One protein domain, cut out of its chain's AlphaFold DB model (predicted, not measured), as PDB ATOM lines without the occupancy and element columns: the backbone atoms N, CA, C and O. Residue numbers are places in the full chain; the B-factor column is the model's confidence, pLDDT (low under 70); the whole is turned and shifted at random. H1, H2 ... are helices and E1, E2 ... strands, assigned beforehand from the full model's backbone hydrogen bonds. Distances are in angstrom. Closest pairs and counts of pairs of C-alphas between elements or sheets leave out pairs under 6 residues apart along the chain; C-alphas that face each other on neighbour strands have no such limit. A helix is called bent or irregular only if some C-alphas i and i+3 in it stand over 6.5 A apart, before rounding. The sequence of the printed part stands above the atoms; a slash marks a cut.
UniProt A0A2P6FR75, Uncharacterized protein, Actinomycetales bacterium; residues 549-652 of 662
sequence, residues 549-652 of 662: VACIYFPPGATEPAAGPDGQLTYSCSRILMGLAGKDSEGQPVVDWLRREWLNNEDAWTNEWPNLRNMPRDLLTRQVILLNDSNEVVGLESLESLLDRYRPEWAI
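AT A GLANCE: This is residues 549 to 652 of the 662 residues of an uncharacterized protein of Actinomycetales bacterium (UniProt A0A2P6FR75). A small three-stranded sheet, E1 E2 E3, is partly ringed by an arc of helices: H1 beside E1, then H2 and H3, with H5 bringing the arc back to the sheet. Short H4 sits by H5. The 104 printed residues hold, in order, E1 H1 H2 H3 H4 E2 E3 H5; the class is mixed, helices and strands, and the sheet is mixed, in the order E1 E2 E3. The whole is compact, with a radius of gyration of the C-alphas of 12.2 A, and spans 31 by 30 by 26 A.

HOW THE PARTS SIT: E1, residues 550 to 553, is parallel to its neighbour E2, residues 623 to 627, with N 552 and O 625 2.9 A apart. E2 and E3, residues 633 to 638, form an antiparallel hairpin, N 624 to O 637 at 2.7 A. H1, residues 567 to 580, is on the sheet at a height of 4.8 A, only just over none of the strands, with 2 C-alphas falling on E1; the closest C-alphas of H1 and E1, Ser 574 and Ala 550, are 4.0 A apart. H2, residues 588 to 600, touches H1, closest C-alphas Trp 598 and Gly 567 at 4.4 A, at a shallow tilt of 17 degrees, opposite ways, a helical hairpin. H3, residues 605 to 613, makes another with residues 589 to 593 of H2, closest C-alphas Leu 612 and Pro 589 at 5.6 A, at 14 degrees. H5, residues 639 to 645, touches H3 at a steep tilt of 53 degrees, closest C-alphas Leu 643 and Arg 613 at 7.0 A, and only grazes the sheet. H4, residues 617 to 620, and H5 only just touch, with 3 pairs of C-alphas within 8 A, the closest Leu 620 and Glu 640 at 4.9 A. H1 and H3 are apart. Every O i to N i+4 pair is within hydrogen-bond range in H1, H2 and H5, and 3 of 5 in H3; H4 is too short for one.

IN THESE COORDINATES: E1 begins at C-alpha 550 (30.354, 36.476, 13.441). H1 is 19.8 A long, H2 17.3 A and E3 14.3 A. H3 is irregular, with C-alphas 607 and 610 7.1 A apart. H5 ends at C-alpha 645 (23.348, 36.708, -2.645). E1, H1 to H4 and E2 make a strand-helix-strand unit, two parallel neighbour strands with helices between.

THE WHOLE: The C-alphas farthest apart, Leu 580 and Trp 650, are 34.1 A apart. The printed part has no cut; the link E1 to H1, residues 554 to 566, is long. Mean pLDDT of the printed part is 89.8, and no printed residue is under 70.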
ATOM      1  N   VAL A 549      31.429  32.386  13.364       95.00
ATOM      2  CA  VAL A 549      32.558  33.327  13.488       95.00
ATOM      3  C   VAL A 549      32.136  34.790  13.602       95.00
ATOM      4  O   VAL A 549      32.969  35.632  13.916       95.00
ATOM      5  N   ALA A 550      30.861  35.107  13.373       95.69
ATOM      6  CA  ALA A 550      30.354  36.476  13.441       95.69
ATOM      7  C   ALA A 550      28.863  36.533  13.813       95.69
ATOM      8  O   ALA A 550      28.149  35.534  13.698       95.69
ATOM      9  N   CYS A 551      28.411  37.719  14.219       95.25
ATOM     10  CA  CYS A 551      27.010  38.117  14.347       95.25
ATOM     11  C   CYS A 551      26.733  39.296  13.409       95.25
ATOM     12  O   CYS A 551      27.471  40.281  13.444       95.25
ATOM     13  N   ILE A 552      25.644  39.238  12.645       95.25
ATOM     14  CA  ILE A 552      25.186  40.335  11.781       95.25
ATOM     15  C   ILE A 552      23.669  40.461  11.868       95.25
ATOM     16  O   ILE A 552      22.979  39.477  12.146       95.25
ATOM     17  N   TYR A 553      23.139  41.643  11.583       94.56
ATOM     18  CA  TYR A 553      21.706  41.791  11.399       94.56
ATOM     19  C   TYR A 553      21.299  41.493   9.968       94.56
ATOM     20  O   TYR A 553      21.982  41.823   8.996       94.56
ATOM     21  N   PHE A 554      20.140  40.860   9.874       91.94
ATOM     22  CA  PHE A 554      19.431  40.614   8.641       91.94
ATOM     23  C   PHE A 554      17.916  40.614   8.919       91.94
ATOM     24  O   PHE A 554      17.280  39.553   8.948       91.94
ATOM     25  N   PRO A 555      17.327  41.786   9.226       85.12
ATOM     26  CA  PRO A 555      15.916  41.872   9.559       85.12
ATOM     27  C   PRO A 555      15.027  41.573   8.341       85.12
ATOM     28  O   PRO A 555      15.461  41.701   7.192       85.12
ATOM     29  N   PRO A 556      13.763  41.167   8.557       80.62
ATOM     30  CA  PRO A 556      12.833  40.908   7.464       80.62
ATOM     31  C   PRO A 556      12.703  42.117   6.525       80.62
ATOM     32  O   PRO A 556      12.329  43.204   6.952       80.62
ATOM     33  N   GLY A 557      12.984  41.916   5.235       80.81
ATOM     34  CA  GLY A 557      12.941  42.979   4.225       80.81
ATOM     35  C   GLY A 557      14.259  43.733   4.017       80.81
ATOM     36  O   GLY A 557      14.298  44.613   3.160       80.81
ATOM     37  N   ALA A 558      15.331  43.378   4.735       82.75
ATOM     38  CA  ALA A 558      16.663  43.910   4.479       82.75
ATOM     39  C   ALA A 558      17.147  43.554   3.066       82.75
ATOM     40  O   ALA A 558      17.052  42.406   2.618       82.75
ATOM     41  N   THR A 559      17.676  44.554   2.364       84.75
ATOM     42  CA  THR A 559      18.257  44.399   1.023       84.75
ATOM     43  C   THR A 559      19.710  43.946   1.063       84.75
ATOM     44  O   THR A 559      20.182  43.395   0.076       84.75
ATOM     45  N   GLU A 560      20.399  44.147   2.185       89.31
ATOM     46  CA  GLU A 560      21.769  43.703   2.435       89.31
ATOM     47  C   GLU A 560      21.996  43.445   3.938       89.31
ATOM     48  O   GLU A 560      21.200  43.902   4.764       89.31
ATOM     49  N   PRO A 561      23.030  42.671   4.315       91.88
ATOM     50  CA  PRO A 561      23.432  42.514   5.709       91.88
ATOM     51  C   PRO A 561      23.951  43.823   6.306       91.88
ATOM     52  O   PRO A 561      24.577  44.608   5.601       91.88
ATOM     53  N   ALA A 562      23.746  44.017   7.610       91.69
ATOM     54  CA  ALA A 562      24.133  45.245   8.305       91.69
ATOM     55  C   ALA A 562      24.611  44.992   9.746       91.69
ATOM     56  O   ALA A 562      24.359  43.941  10.348       91.69
ATOM     57  N   ALA A 563      25.272  45.989  10.331       88.75
ATOM     58  CA  ALA A 563      25.639  46.031  11.742       88.75
ATOM     59  C   ALA A 563      24.489  46.489  12.651       88.75
ATOM     60  O   ALA A 563      24.491  46.152  13.835       88.75
ATOM     61  N   GLY A 564      23.532  47.261  12.125       86.12
ATOM     62  CA  GLY A 564      22.412  47.836  12.879       86.12
ATOM     63  C   GLY A 564      21.167  46.938  12.935       86.12
ATOM     64  O   GLY A 564      21.009  46.084  12.070       86.12
ATOM     65  N   PRO A 565      20.258  47.140  13.911       87.06
ATOM     66  CA  PRO A 565      20.098  48.378  14.682       87.06
ATOM     67  C   PRO A 565      21.047  48.576  15.882       87.06
ATOM     68  O   PRO A 565      21.278  49.721  16.261       87.06
ATOM     69  N   ASP A 566      21.638  47.526  16.468       88.50
ATOM     70  CA  ASP A 566      22.626  47.648  17.562       88.50
ATOM     71  C   ASP A 566      24.040  47.296  17.064       88.50
ATOM     72  O   ASP A 566      24.531  46.177  17.226       88.50
ATOM     73  N   GLY A 567      24.710  48.279  16.453       88.00
ATOM     74  CA  GLY A 567      26.060  48.118  15.896       88.00
ATOM     75  C   GLY A 567      27.108  47.660  16.913       88.00
ATOM     76  O   GLY A 567      28.006  46.893  16.574       88.00
ATOM     77  N   GLN A 568      26.976  48.061  18.182       88.56
ATOM     78  CA  GLN A 568      27.892  47.619  19.233       88.56
ATOM     79  C   GLN A 568      27.755  46.115  19.489       88.56
ATOM     80  O   GLN A 568      28.758  45.444  19.742       88.56
ATOM     81  N   LEU A 569      26.527  45.586  19.455       90.25
ATOM     82  CA  LEU A 569      26.246  44.168  19.679       90.25
ATOM     83  C   LEU A 569      26.905  43.300  18.607       90.25
ATOM     84  O   LEU A 569      27.671  42.396  18.947       90.25
ATOM     85  N   THR A 570      26.638  43.572  17.328       91.56
ATOM     86  CA  THR A 570      27.184  42.783  16.209       91.56
ATOM     87  C   THR A 570      28.694  42.915  16.112       91.56
ATOM     88  O   THR A 570      29.378  41.902  15.947       91.56
ATOM     89  N   TYR A 571      29.223  44.123  16.317       91.00
ATOM     90  CA  TYR A 571      30.656  44.372  16.407       91.00
ATOM     91  C   TYR A 571      31.313  43.533  17.513       91.00
ATOM     92  O   TYR A 571      32.221  42.742  17.242       91.00
ATOM     93  N   SER A 572      30.830  43.657  18.755       88.88
ATOM     94  CA  SER A 572      31.435  42.995  19.919       88.88
ATOM     95  C   SER A 572      31.313  41.476  19.816       88.88
ATOM     96  O   SER A 572      32.290  40.766  20.040       88.88
ATOM     97  N   CYS A 573      30.140  40.967  19.418       92.81
ATOM     98  CA  CYS A 573      29.948  39.538  19.180       92.81
ATOM     99  C   CYS A 573      30.926  39.024  18.119       92.81
ATOM    100  O   CYS A 573      31.638  38.053  18.366       92.81
ATOM    101  N   SER A 574      31.006  39.683  16.959       94.81
ATOM    102  CA  SER A 574      31.881  39.239  15.872       94.81
ATOM    103  C   SER A 574      33.350  39.278  16.266       94.81
ATOM    104  O   SER A 574      34.077  38.326  15.996       94.81
ATOM    105  N   ARG A 575      33.787  40.316  16.985       91.88
ATOM    106  CA  ARG A 575      35.151  40.401  17.515       91.88
ATOM    107  C   ARG A 575      35.465  39.230  18.451       91.88
ATOM    108  O   ARG A 575      36.501  38.587  18.286       91.88
ATOM    109  N   ILE A 576      34.566  38.926  19.391       94.00
ATOM    110  CA  ILE A 576      34.709  37.810  20.338       94.00
ATOM    111  C   ILE A 576      34.711  36.457  19.620       94.00
ATOM    112  O   ILE A 576      35.561  35.623  19.928       94.00
ATOM    113  N   LEU A 577      33.818  36.231  18.652       95.88
ATOM    114  CA  LEU A 577      33.737  34.964  17.916       95.88
ATOM    115  C   LEU A 577      34.930  34.745  16.974       95.88
ATOM    116  O   LEU A 577      35.435  33.625  16.894       95.88
ATOM    117  N   MET A 578      35.445  35.798  16.331       93.25
ATOM    118  CA  MET A 578      36.691  35.730  15.555       93.25
ATOM    119  C   MET A 578      37.894  35.407  16.448       93.25
ATOM    120  O   MET A 578      38.719  34.561  16.095       93.25
ATOM    121  N   GLY A 579      37.958  36.023  17.635       92.88
ATOM    122  CA  GLY A 579      38.929  35.668  18.668       92.88
ATOM    123  C   GLY A 579      38.797  34.200  19.071       92.88
ATOM    124  O   GLY A 579      39.743  33.438  18.951       92.88
ATOM    125  N   LEU A 580      37.602  33.749  19.453       94.88
ATOM    126  CA  LEU A 580      37.335  32.358  19.841       94.88
ATOM    127  C   LEU A 580      37.738  31.355  18.746       94.88
ATOM    128  O   LEU A 580      38.220  30.261  19.044       94.88
ATOM    129  N   ALA A 581      37.576  31.736  17.478       93.56
ATOM    130  CA  ALA A 581      37.974  30.932  16.333       93.56
ATOM    131  C   ALA A 581      39.498  30.816  16.138       93.56
ATOM    132  O   ALA A 581      39.936  29.991  15.331       93.56
ATOM    133  N   GLY A 582      40.302  31.615  16.849       91.38
ATOM    134  CA  GLY A 582      41.733  31.752  16.592       91.38
ATOM    135  C   GLY A 582      42.010  32.422  15.248       91.38
ATOM    136  O   GLY A 582      42.939  32.017  14.547       91.38
ATOM    137  N   LYS A 583      41.133  33.341  14.828       90.69
ATOM    138  CA  LYS A 583      41.108  33.938  13.485       90.69
ATOM    139  C   LYS A 583      40.973  35.450  13.519       90.69
ATOM    140  O   LYS A 583      40.453  36.061  12.589       90.69
ATOM    141  N   ASP A 584      41.437  36.058  14.601       85.00
ATOM    142  CA  ASP A 584      41.278  37.488  14.803       85.00
ATOM    143  C   ASP A 584      41.919  38.318  13.679       85.00
ATOM    144  O   ASP A 584      41.328  39.265  13.165       85.00
ATOM    145  N   SER A 585      43.107  37.904  13.234       82.50
ATOM    146  CA  SER A 585      43.787  38.531  12.103       82.50
ATOM    147  C   SER A 585      43.001  38.442  10.817       82.50
ATOM    148  O   SER A 585      42.876  39.405  10.068       82.50
ATOM    149  N   GLU A 586      42.598  37.220  10.513       86.06
ATOM    150  CA  GLU A 586      42.057  36.841   9.228       86.06
ATOM    151  C   GLU A 586      40.618  37.352   9.076       86.06
ATOM    152  O   GLU A 586      40.177  37.601   7.959       86.06
ATOM    153  N   GLY A 587      39.917  37.551  10.199       87.69
ATOM    154  CA  GLY A 587      38.557  38.072  10.284       87.69
ATOM    155  C   GLY A 587      38.437  39.593  10.416       87.69
ATOM    156  O   GLY A 587      37.309  40.085  10.480       87.69
ATOM    157  N   GLN A 588      39.549  40.347  10.439       87.62
ATOM    158  CA  GLN A 588      39.519  41.815  10.549       87.62
ATOM    159  C   GLN A 588      38.581  42.501   9.543       87.62
ATOM    160  O   GLN A 588      37.876  43.407   9.973       87.62
ATOM    161  N   PRO A 589      38.458  42.075   8.267       90.25
ATOM    162  CA  PRO A 589      37.527  42.721   7.340       90.25
ATOM    163  C   PRO A 589      36.066  42.747   7.823       90.25
ATOM    164  O   PRO A 589      35.383  43.746   7.629       90.25
ATOM    165  N   VAL A 590      35.589  41.696   8.508       91.69
ATOM    166  CA  VAL A 590      34.235  41.681   9.105       91.69
ATOM    167  C   VAL A 590      34.147  42.660  10.270       91.69
ATOM    168  O   VAL A 590      33.185  43.413  10.391       91.69
ATOM    169  N   VAL A 591      35.159  42.648  11.136       89.81
ATOM    170  CA  VAL A 591      35.230  43.502  12.328       89.81
ATOM    171  C   VAL A 591      35.288  44.979  11.933       89.81
ATOM    172  O   VAL A 591      34.591  45.801  12.524       89.81
ATOM    173  N   ASP A 592      36.084  45.313  10.921       86.75
ATOM    174  CA  ASP A 592      36.247  46.664  10.394       86.75
ATOM    175  C   ASP A 592      34.970  47.161   9.716       86.75
ATOM    176  O   ASP A 592      34.565  48.295   9.975       86.75
ATOM    177  N   TRP A 593      34.307  46.306   8.929       90.62
ATOM    178  CA  TRP A 593      33.006  46.601   8.331       90.62
ATOM    179  C   TRP A 593      31.960  46.940   9.399       90.62
ATOM    180  O   TRP A 593      31.411  48.041   9.394       90.62
ATOM    181  N   LEU A 594      31.754  46.056  10.379       90.94
ATOM    182  CA  LEU A 594      30.765  46.275  11.439       90.94
ATOM    183  C   LEU A 594      31.097  47.500  12.302       90.94
ATOM    184  O   LEU A 594      30.207  48.257  12.687       90.94
ATOM    185  N   ARG A 595      32.385  47.731  12.589       87.69
ATOM    186  CA  ARG A 595      32.842  48.920  13.325       87.69
ATOM    187  C   ARG A 595      32.532  50.198  12.564       87.69
ATOM    188  O   ARG A 595      32.158  51.194  13.176       87.69
ATOM    189  N   ARG A 596      32.755  50.181  11.250       85.50
ATOM    190  CA  ARG A 596      32.529  51.324  10.374       85.50
ATOM    191  C   ARG A 596      31.056  51.707  10.375       85.50
ATOM    192  O   ARG A 596      30.751  52.854  10.679       85.50
ATOM    193  N   GLU A 597      30.161  50.749  10.151       88.31
ATOM    194  CA  GLU A 597      28.717  51.012  10.199       88.31
ATOM    195  C   GLU A 597      28.269  51.481  11.587       88.31
ATOM    196  O   GLU A 597      27.518  52.446  11.700       88.31
ATOM    197  N   TRP A 598      28.786  50.870  12.657       87.94
ATOM    198  CA  TRP A 598      28.447  51.263  14.025       87.94
ATOM    199  C   TRP A 598      28.888  52.692  14.376       87.94
ATOM    200  O   TRP A 598      28.089  53.471  14.895       87.94
ATOM    201  N   LEU A 599      30.154  53.044  14.135       85.88
ATOM    202  CA  LEU A 599      30.713  54.328  14.572       85.88
ATOM    203  C   LEU A 599      30.369  55.484  13.631       85.88
ATOM    204  O   LEU A 599      30.248  56.618  14.094       85.88
ATOM    205  N   ASN A 600      30.217  55.209  12.333       83.62
ATOM    206  CA  ASN A 600      29.931  56.239  11.332       83.62
ATOM    207  C   ASN A 600      28.444  56.330  10.979       83.62
ATOM    208  O   ASN A 600      28.049  57.306  10.343       83.62
ATOM    209  N   ASN A 601      27.631  55.351  11.394       81.50
ATOM    210  CA  ASN A 601      26.210  55.263  11.064       81.50
ATOM    211  C   ASN A 601      25.971  55.379   9.543       81.50
ATOM    212  O   ASN A 601      25.150  56.179   9.087       81.50
ATOM    213  N   GLU A 602      26.750  54.616   8.772       85.06
ATOM    214  CA  GLU A 602      26.701  54.539   7.307       85.06
ATOM    215  C   GLU A 602      26.491  53.088   6.860       85.06
ATOM    216  O   GLU A 602      26.999  52.181   7.516       85.06
ATOM    217  N   ASP A 603      25.811  52.875   5.731       85.50
ATOM    218  CA  ASP A 603      25.750  51.564   5.077       85.50
ATOM    219  C   ASP A 603      27.086  51.317   4.362       85.50
ATOM    220  O   ASP A 603      27.467  52.036   3.428       85.50
ATOM    221  N   ALA A 604      27.852  50.334   4.832       88.75
ATOM    222  CA  ALA A 604      29.214  50.087   4.370       88.75
ATOM    223  C   ALA A 604      29.365  48.770   3.605       88.75
ATOM    224  O   ALA A 604      30.416  48.573   2.991       88.75
ATOM    225  N   TRP A 605      28.339  47.910   3.563       90.62
ATOM    226  CA  TRP A 605      28.380  46.613   2.875       90.62
ATOM    227  C   TRP A 605      28.947  46.713   1.455       90.62
ATOM    228  O   TRP A 605      29.928  46.048   1.124       90.62
ATOM    229  N   THR A 606      28.408  47.620   0.634       88.62
ATOM    230  CA  THR A 606      28.857  47.815  -0.756       88.62
ATOM    231  C   THR A 606      30.335  48.213  -0.864       88.62
ATOM    232  O   THR A 606      31.030  47.772  -1.783       88.62
ATOM    233  N   ASN A 607      30.829  49.031   0.068       86.81
ATOM    234  CA  ASN A 607      32.208  49.521   0.070       86.81
ATOM    235  C   ASN A 607      33.196  48.488   0.628       86.81
ATOM    236  O   ASN A 607      34.342  48.441   0.185       86.81
ATOM    237  N   GLU A 608      32.762  47.667   1.585       89.75
ATOM    238  CA  GLU A 608      33.593  46.658   2.249       89.75
ATOM    239  C   GLU A 608      33.536  45.286   1.564       89.75
ATOM    240  O   GLU A 608      34.421  44.457   1.777       89.75
ATOM    241  N   TRP A 609      32.575  45.054   0.663       90.88
ATOM    242  CA  TRP A 609      32.449  43.821  -0.123       90.88
ATOM    243  C   TRP A 609      33.768  43.336  -0.775       90.88
ATOM    244  O   TRP A 609      34.065  42.141  -0.671       90.88
ATOM    245  N   PRO A 610      34.625  44.197  -1.384       88.19
ATOM    246  CA  PRO A 610      35.932  43.767  -1.891       88.19
ATOM    247  C   PRO A 610      36.875  43.236  -0.801       88.19
ATOM    248  O   PRO A 610      37.633  42.302  -1.048       88.19
ATOM    249  N   ASN A 611      36.849  43.818   0.399       89.06
ATOM    250  CA  ASN A 611      37.682  43.369   1.517       89.06
ATOM    251  C   ASN A 611      37.151  42.048   2.080       89.06
ATOM    252  O   ASN A 611      37.926  41.130   2.351       89.06
ATOM    253  N   LEU A 612      35.824  41.931   2.188       90.94
ATOM    254  CA  LEU A 612      35.154  40.740   2.696       90.94
ATOM    255  C   LEU A 612      35.385  39.524   1.790       90.94
ATOM    256  O   LEU A 612      35.757  38.465   2.288       90.94
ATOM    257  N   ARG A 613      35.250  39.662   0.461       89.81
ATOM    258  CA  ARG A 613      35.445  38.540  -0.482       89.81
ATOM    259  C   ARG A 613      36.881  38.000  -0.510       89.81
ATOM    260  O   ARG A 613      37.098  36.852  -0.881       89.81
ATOM    261  N   ASN A 614      37.859  38.834  -0.150       88.38
ATOM    262  CA  ASN A 614      39.282  38.491  -0.172       88.38
ATOM    263  C   ASN A 614      39.734  37.754   1.098       88.38
ATOM    264  O   ASN A 614      40.913  37.418   1.232       88.38
ATOM    265  N   MET A 615      38.821  37.504   2.041       89.88
ATOM    266  CA  MET A 615      39.137  36.740   3.237       89.88
ATOM    267  C   MET A 615      39.482  35.279   2.923       89.88
ATOM    268  O   MET A 615      39.059  34.727   1.903       89.88
ATOM    269  N   PRO A 616      40.233  34.608   3.812       90.12
ATOM    270  CA  PRO A 616      40.518  33.188   3.672       90.12
ATOM    271  C   PRO A 616      39.250  32.338   3.521       90.12
ATOM    272  O   PRO A 616      38.248  32.532   4.213       90.12
ATOM    273  N   ARG A 617      39.307  31.343   2.629       89.31
ATOM    274  CA  ARG A 617      38.156  30.485   2.306       89.31
ATOM    275  C   ARG A 617      37.617  29.721   3.522       89.31
ATOM    276  O   ARG A 617      36.417  29.466   3.610       89.31
ATOM    277  N   ASP A 618      38.485  29.373   4.470       88.31
ATOM    278  CA  ASP A 618      38.087  28.720   5.719       88.31
ATOM    279  C   ASP A 618      37.252  29.623   6.634       88.31
ATOM    280  O   ASP A 618      36.568  29.094   7.501       88.31
ATOM    281  N   LEU A 619      37.291  30.948   6.455       91.38
ATOM    282  CA  LEU A 619      36.400  31.897   7.126       91.38
ATOM    283  C   LEU A 619      35.131  32.166   6.326       91.38
ATOM    284  O   LEU A 619      34.052  32.220   6.904       91.38
ATOM    285  N   LEU A 620      35.235  32.280   5.002       92.19
ATOM    286  CA  LEU A 620      34.076  32.541   4.142       92.19
ATOM    287  C   LEU A 620      33.026  31.426   4.210       92.19
ATOM    288  O   LEU A 620      31.826  31.692   4.199       92.19
ATOM    289  N   THR A 621      33.478  30.185   4.365       93.25
ATOM    290  CA  THR A 621      32.611  29.004   4.502       93.25
ATOM    291  C   THR A 621      32.029  28.823   5.910       93.25
ATOM    292  O   THR A 621      31.166  27.965   6.112       93.25
ATOM    293  N   ARG A 622      32.469  29.609   6.904       93.38
ATOM    294  CA  ARG A 622      31.977  29.517   8.288       93.38
ATOM    295  C   ARG A 622      30.623  30.178   8.433       93.38
ATOM    296  O   ARG A 622      30.341  31.189   7.800       93.38
ATOM    297  N   GLN A 623      29.822  29.631   9.341       95.44
ATOM    298  CA  GLN A 623      28.526  30.195   9.688       95.44
ATOM    299  C   GLN A 623      28.663  31.558  10.377       95.44
ATOM    300  O   GLN A 623      29.577  31.803  11.168       95.44
ATOM    301  N   VAL A 624      27.693  32.416  10.106       96.06
ATOM    302  CA  VAL A 624      27.452  33.708  10.735       96.06
ATOM    303  C   VAL A 624      26.056  33.665  11.347       96.06
ATOM    304  O   VAL A 624      25.128  33.103  10.761       96.06
ATOM    305  N   ILE A 625      25.916  34.224  12.545       95.94
ATOM    306  CA  ILE A 625      24.643  34.333  13.254       95.94
ATOM    307  C   ILE A 625      23.864  35.508  12.668       95.94
ATOM    308  O   ILE A 625      24.321  36.647  12.752       95.94
ATOM    309  N   LEU A 626      22.698  35.225  12.085       94.94
ATOM    310  CA  LEU A 626      21.793  36.239  11.549       94.94
ATOM    311  C   LEU A 626      20.794  36.661  12.622       94.94
ATOM    312  O   LEU A 626      20.096  35.811  13.183       94.94
ATOM    313  N   LEU A 627      20.713  37.964  12.879       93.81
ATOM    314  CA  LEU A 627      19.854  38.564  13.895       93.81
ATOM    315  C   LEU A 627      18.718  39.378  13.264       93.81
ATOM    316  O   LEU A 627      18.927  40.060  12.265       93.81
ATOM    317  N   ASN A 628      17.524  39.347  13.856       89.94
ATOM    318  CA  ASN A 628      16.466  40.323  13.549       89.94
ATOM    319  C   ASN A 628      16.570  41.577  14.433       89.94
ATOM    320  O   ASN A 628      17.366  41.612  15.366       89.94
ATOM    321  N   ASP A 629      15.695  42.563  14.215       86.69
ATOM    322  CA  ASP A 629      15.638  43.810  15.002       86.69
ATOM    323  C   ASP A 629      15.395  43.606  16.509       86.69
ATOM    324  O   ASP A 629      15.612  44.511  17.309       86.69
ATOM    325  N   SER A 630      14.929  42.420  16.911       85.69
ATOM    326  CA  SER A 630      14.710  42.034  18.310       85.69
ATOM    327  C   SER A 630      15.886  41.253  18.913       85.69
ATOM    328  O   SER A 630      15.764  40.728  20.017       85.69
ATOM    329  N   ASN A 631      17.030  41.194  18.221       86.38
ATOM    330  CA  ASN A 631      18.229  40.441  18.607       86.38
ATOM    331  C   ASN A 631      18.005  38.927  18.688       86.38
ATOM    332  O   ASN A 631      18.672  38.236  19.455       86.38
ATOM    333  N   GLU A 632      17.067  38.394  17.913       87.50
ATOM    334  CA  GLU A 632      16.797  36.962  17.862       87.50
ATOM    335  C   GLU A 632      17.525  36.322  16.693       87.50
ATOM    336  O   GLU A 632      17.600  36.893  15.605       87.50
ATOM    337  N   VAL A 633      18.009  35.099  16.905       89.94
ATOM    338  CA  VAL A 633      18.637  34.317  15.840       89.94
ATOM    339  C   VAL A 633      17.570  33.878  14.843       89.94
ATOM    340  O   VAL A 633      16.754  33.011  15.153       89.94
ATOM    341  N   VAL A 634      17.604  34.444  13.640       90.38
ATOM    342  CA  VAL A 634      16.709  34.073  12.530       90.38
ATOM    343  C   VAL A 634      17.323  33.044  11.587       90.38
ATOM    344  O   VAL A 634      16.604  32.401  10.826       90.38
ATOM    345  N   GLY A 635      18.641  32.844  11.649       90.94
ATOM    346  CA  GLY A 635      19.321  31.861  10.818       90.94
ATOM    347  C   GLY A 635      20.823  31.773  11.064       90.94
ATOM    348  O   GLY A 635      21.413  32.586  11.775       90.94
ATOM    349  N   LEU A 636      21.425  30.758  10.448       94.44
ATOM    350  CA  LEU A 636      22.868  30.580  10.338       94.44
ATOM    351  C   LEU A 636      23.206  30.441   8.861       94.44
ATOM    352  O   LEU A 636      22.723  29.518   8.205       94.44
ATOM    353  N   GLU A 637      24.040  31.334   8.346       94.19
ATOM    354  CA  GLU A 637      24.429  31.332   6.936       94.19
ATOM    355  C   GLU A 637      25.932  31.565   6.801       94.19
ATOM    356  O   GLU A 637      26.533  32.242   7.629       94.19
ATOM    357  N   SER A 638      26.570  30.974   5.790       94.25
ATOM    358  CA  SER A 638      27.983  31.251   5.520       94.25
ATOM    359  C   SER A 638      28.168  32.659   4.964       94.25
ATOM    360  O   SER A 638      27.351  33.094   4.150       94.25
ATOM    361  N   LEU A 639      29.279  33.317   5.293       91.25
ATOM    362  CA  LEU A 639      29.584  34.623   4.712       91.25
ATOM    363  C   LEU A 639      29.726  34.572   3.181       91.25
ATOM    364  O   LEU A 639      29.315  35.503   2.502       91.25
ATOM    365  N   GLU A 640      30.224  33.464   2.633       93.06
ATOM    366  CA  GLU A 640      30.254  33.187   1.190       93.06
ATOM    367  C   GLU A 640      28.867  33.301   0.545       93.06
ATOM    368  O   GLU A 640      28.689  34.053  -0.410       93.06
ATOM    369  N   SER A 641      27.871  32.604   1.096       92.50
ATOM    370  CA  SER A 641      26.485  32.653   0.609       92.50
ATOM    371  C   SER A 641      25.887  34.064   0.691       92.50
ATOM    372  O   SER A 641      25.204  34.497  -0.236       92.50
ATOM    373  N   LEU A 642      26.199  34.820   1.749       92.19
ATOM    374  CA  LEU A 642      25.760  36.212   1.878       92.19
ATOM    375  C   LEU A 642      26.416  37.122   0.834       92.19
ATOM    376  O   LEU A 642      25.732  37.928   0.210       92.19
ATOM    377  N   LEU A 643      27.725  36.979   0.611       92.06
ATOM    378  CA  LEU A 643      28.462  37.750  -0.394       92.06
ATOM    379  C   LEU A 643      27.983  37.457  -1.819       92.06
ATOM    380  O   LEU A 643      28.002  38.363  -2.656       92.06
ATOM    381  N   ASP A 644      27.564  36.220  -2.097       90.88
ATOM    382  CA  ASP A 644      27.015  35.835  -3.400       90.88
ATOM    383  C   ASP A 644      25.598  36.370  -3.606       90.88
ATOM    384  O   ASP A 644      25.304  36.950  -4.652       90.88
ATOM    385  N   ARG A 645      24.739  36.247  -2.586       90.19
ATOM    386  CA  ARG A 645      23.348  36.708  -2.645       90.19
ATOM    387  C   ARG A 645      23.233  38.232  -2.690       90.19
ATOM    388  O   ARG A 645      22.395  38.748  -3.424       90.19
ATOM    389  N   TYR A 646      24.061  38.943  -1.926       90.19
ATOM    390  CA  TYR A 646      24.009  40.402  -1.763       90.19
ATOM    391  C   TYR A 646      25.205  41.071  -2.424       90.19
ATOM    392  O   TYR A 646      26.016  41.752  -1.799       90.19
ATOM    393  N   ARG A 647      25.346  40.831  -3.720       90.06
ATOM    394  CA  ARG A 647      26.452  41.360  -4.501       90.06
ATOM    395  C   ARG A 647      26.161  42.798  -4.964       90.06
ATOM    396  O   ARG A 647      25.107  43.019  -5.560       90.06
ATOM    397  N   PRO A 648      27.096  43.751  -4.788       89.19
ATOM    398  CA  PRO A 648      26.946  45.096  -5.333       89.19
ATOM    399  C   PRO A 648      26.784  45.094  -6.854       89.19
ATOM    400  O   PRO A 648      27.403  44.278  -7.540       89.19
ATOM    401  N   GLU A 649      26.030  46.051  -7.400       86.81
ATOM    402  CA  GLU A 649      25.764  46.131  -8.847       86.81
ATOM    403  C   GLU A 649      27.050  46.139  -9.689       86.81
ATOM    404  O   GLU A 649      27.155  45.434 -10.692       86.81
ATOM    405  N   TRP A 650      28.073  46.871  -9.236       86.19
ATOM    406  CA  TRP A 650      29.372  46.964  -9.910       86.19
ATOM    407  C   TRP A 650      30.180  45.651  -9.884       86.19
ATOM    408  O   TRP A 650      31.124  45.490 -10.662       86.19
ATOM    409  N   ALA A 651      29.830  44.708  -9.004       83.81
ATOM    410  CA  ALA A 651      30.501  43.419  -8.849       83.81
ATOM    411  C   ALA A 651      29.804  42.279  -9.619       83.81
ATOM    412  O   ALA A 651      30.334  41.159  -9.683       83.81
ATOM    413  N   ILE A 652      28.627  42.521 -10.210       81.69
ATOM    414  CA  ILE A 652      27.887  41.526 -11.002       81.69
ATOM    415  C   ILE A 652      28.765  41.039 -12.168       81.69
ATOM    416  O   ILE A 652      29.326  41.827 -12.922       81.69
TER     417      ILE A 652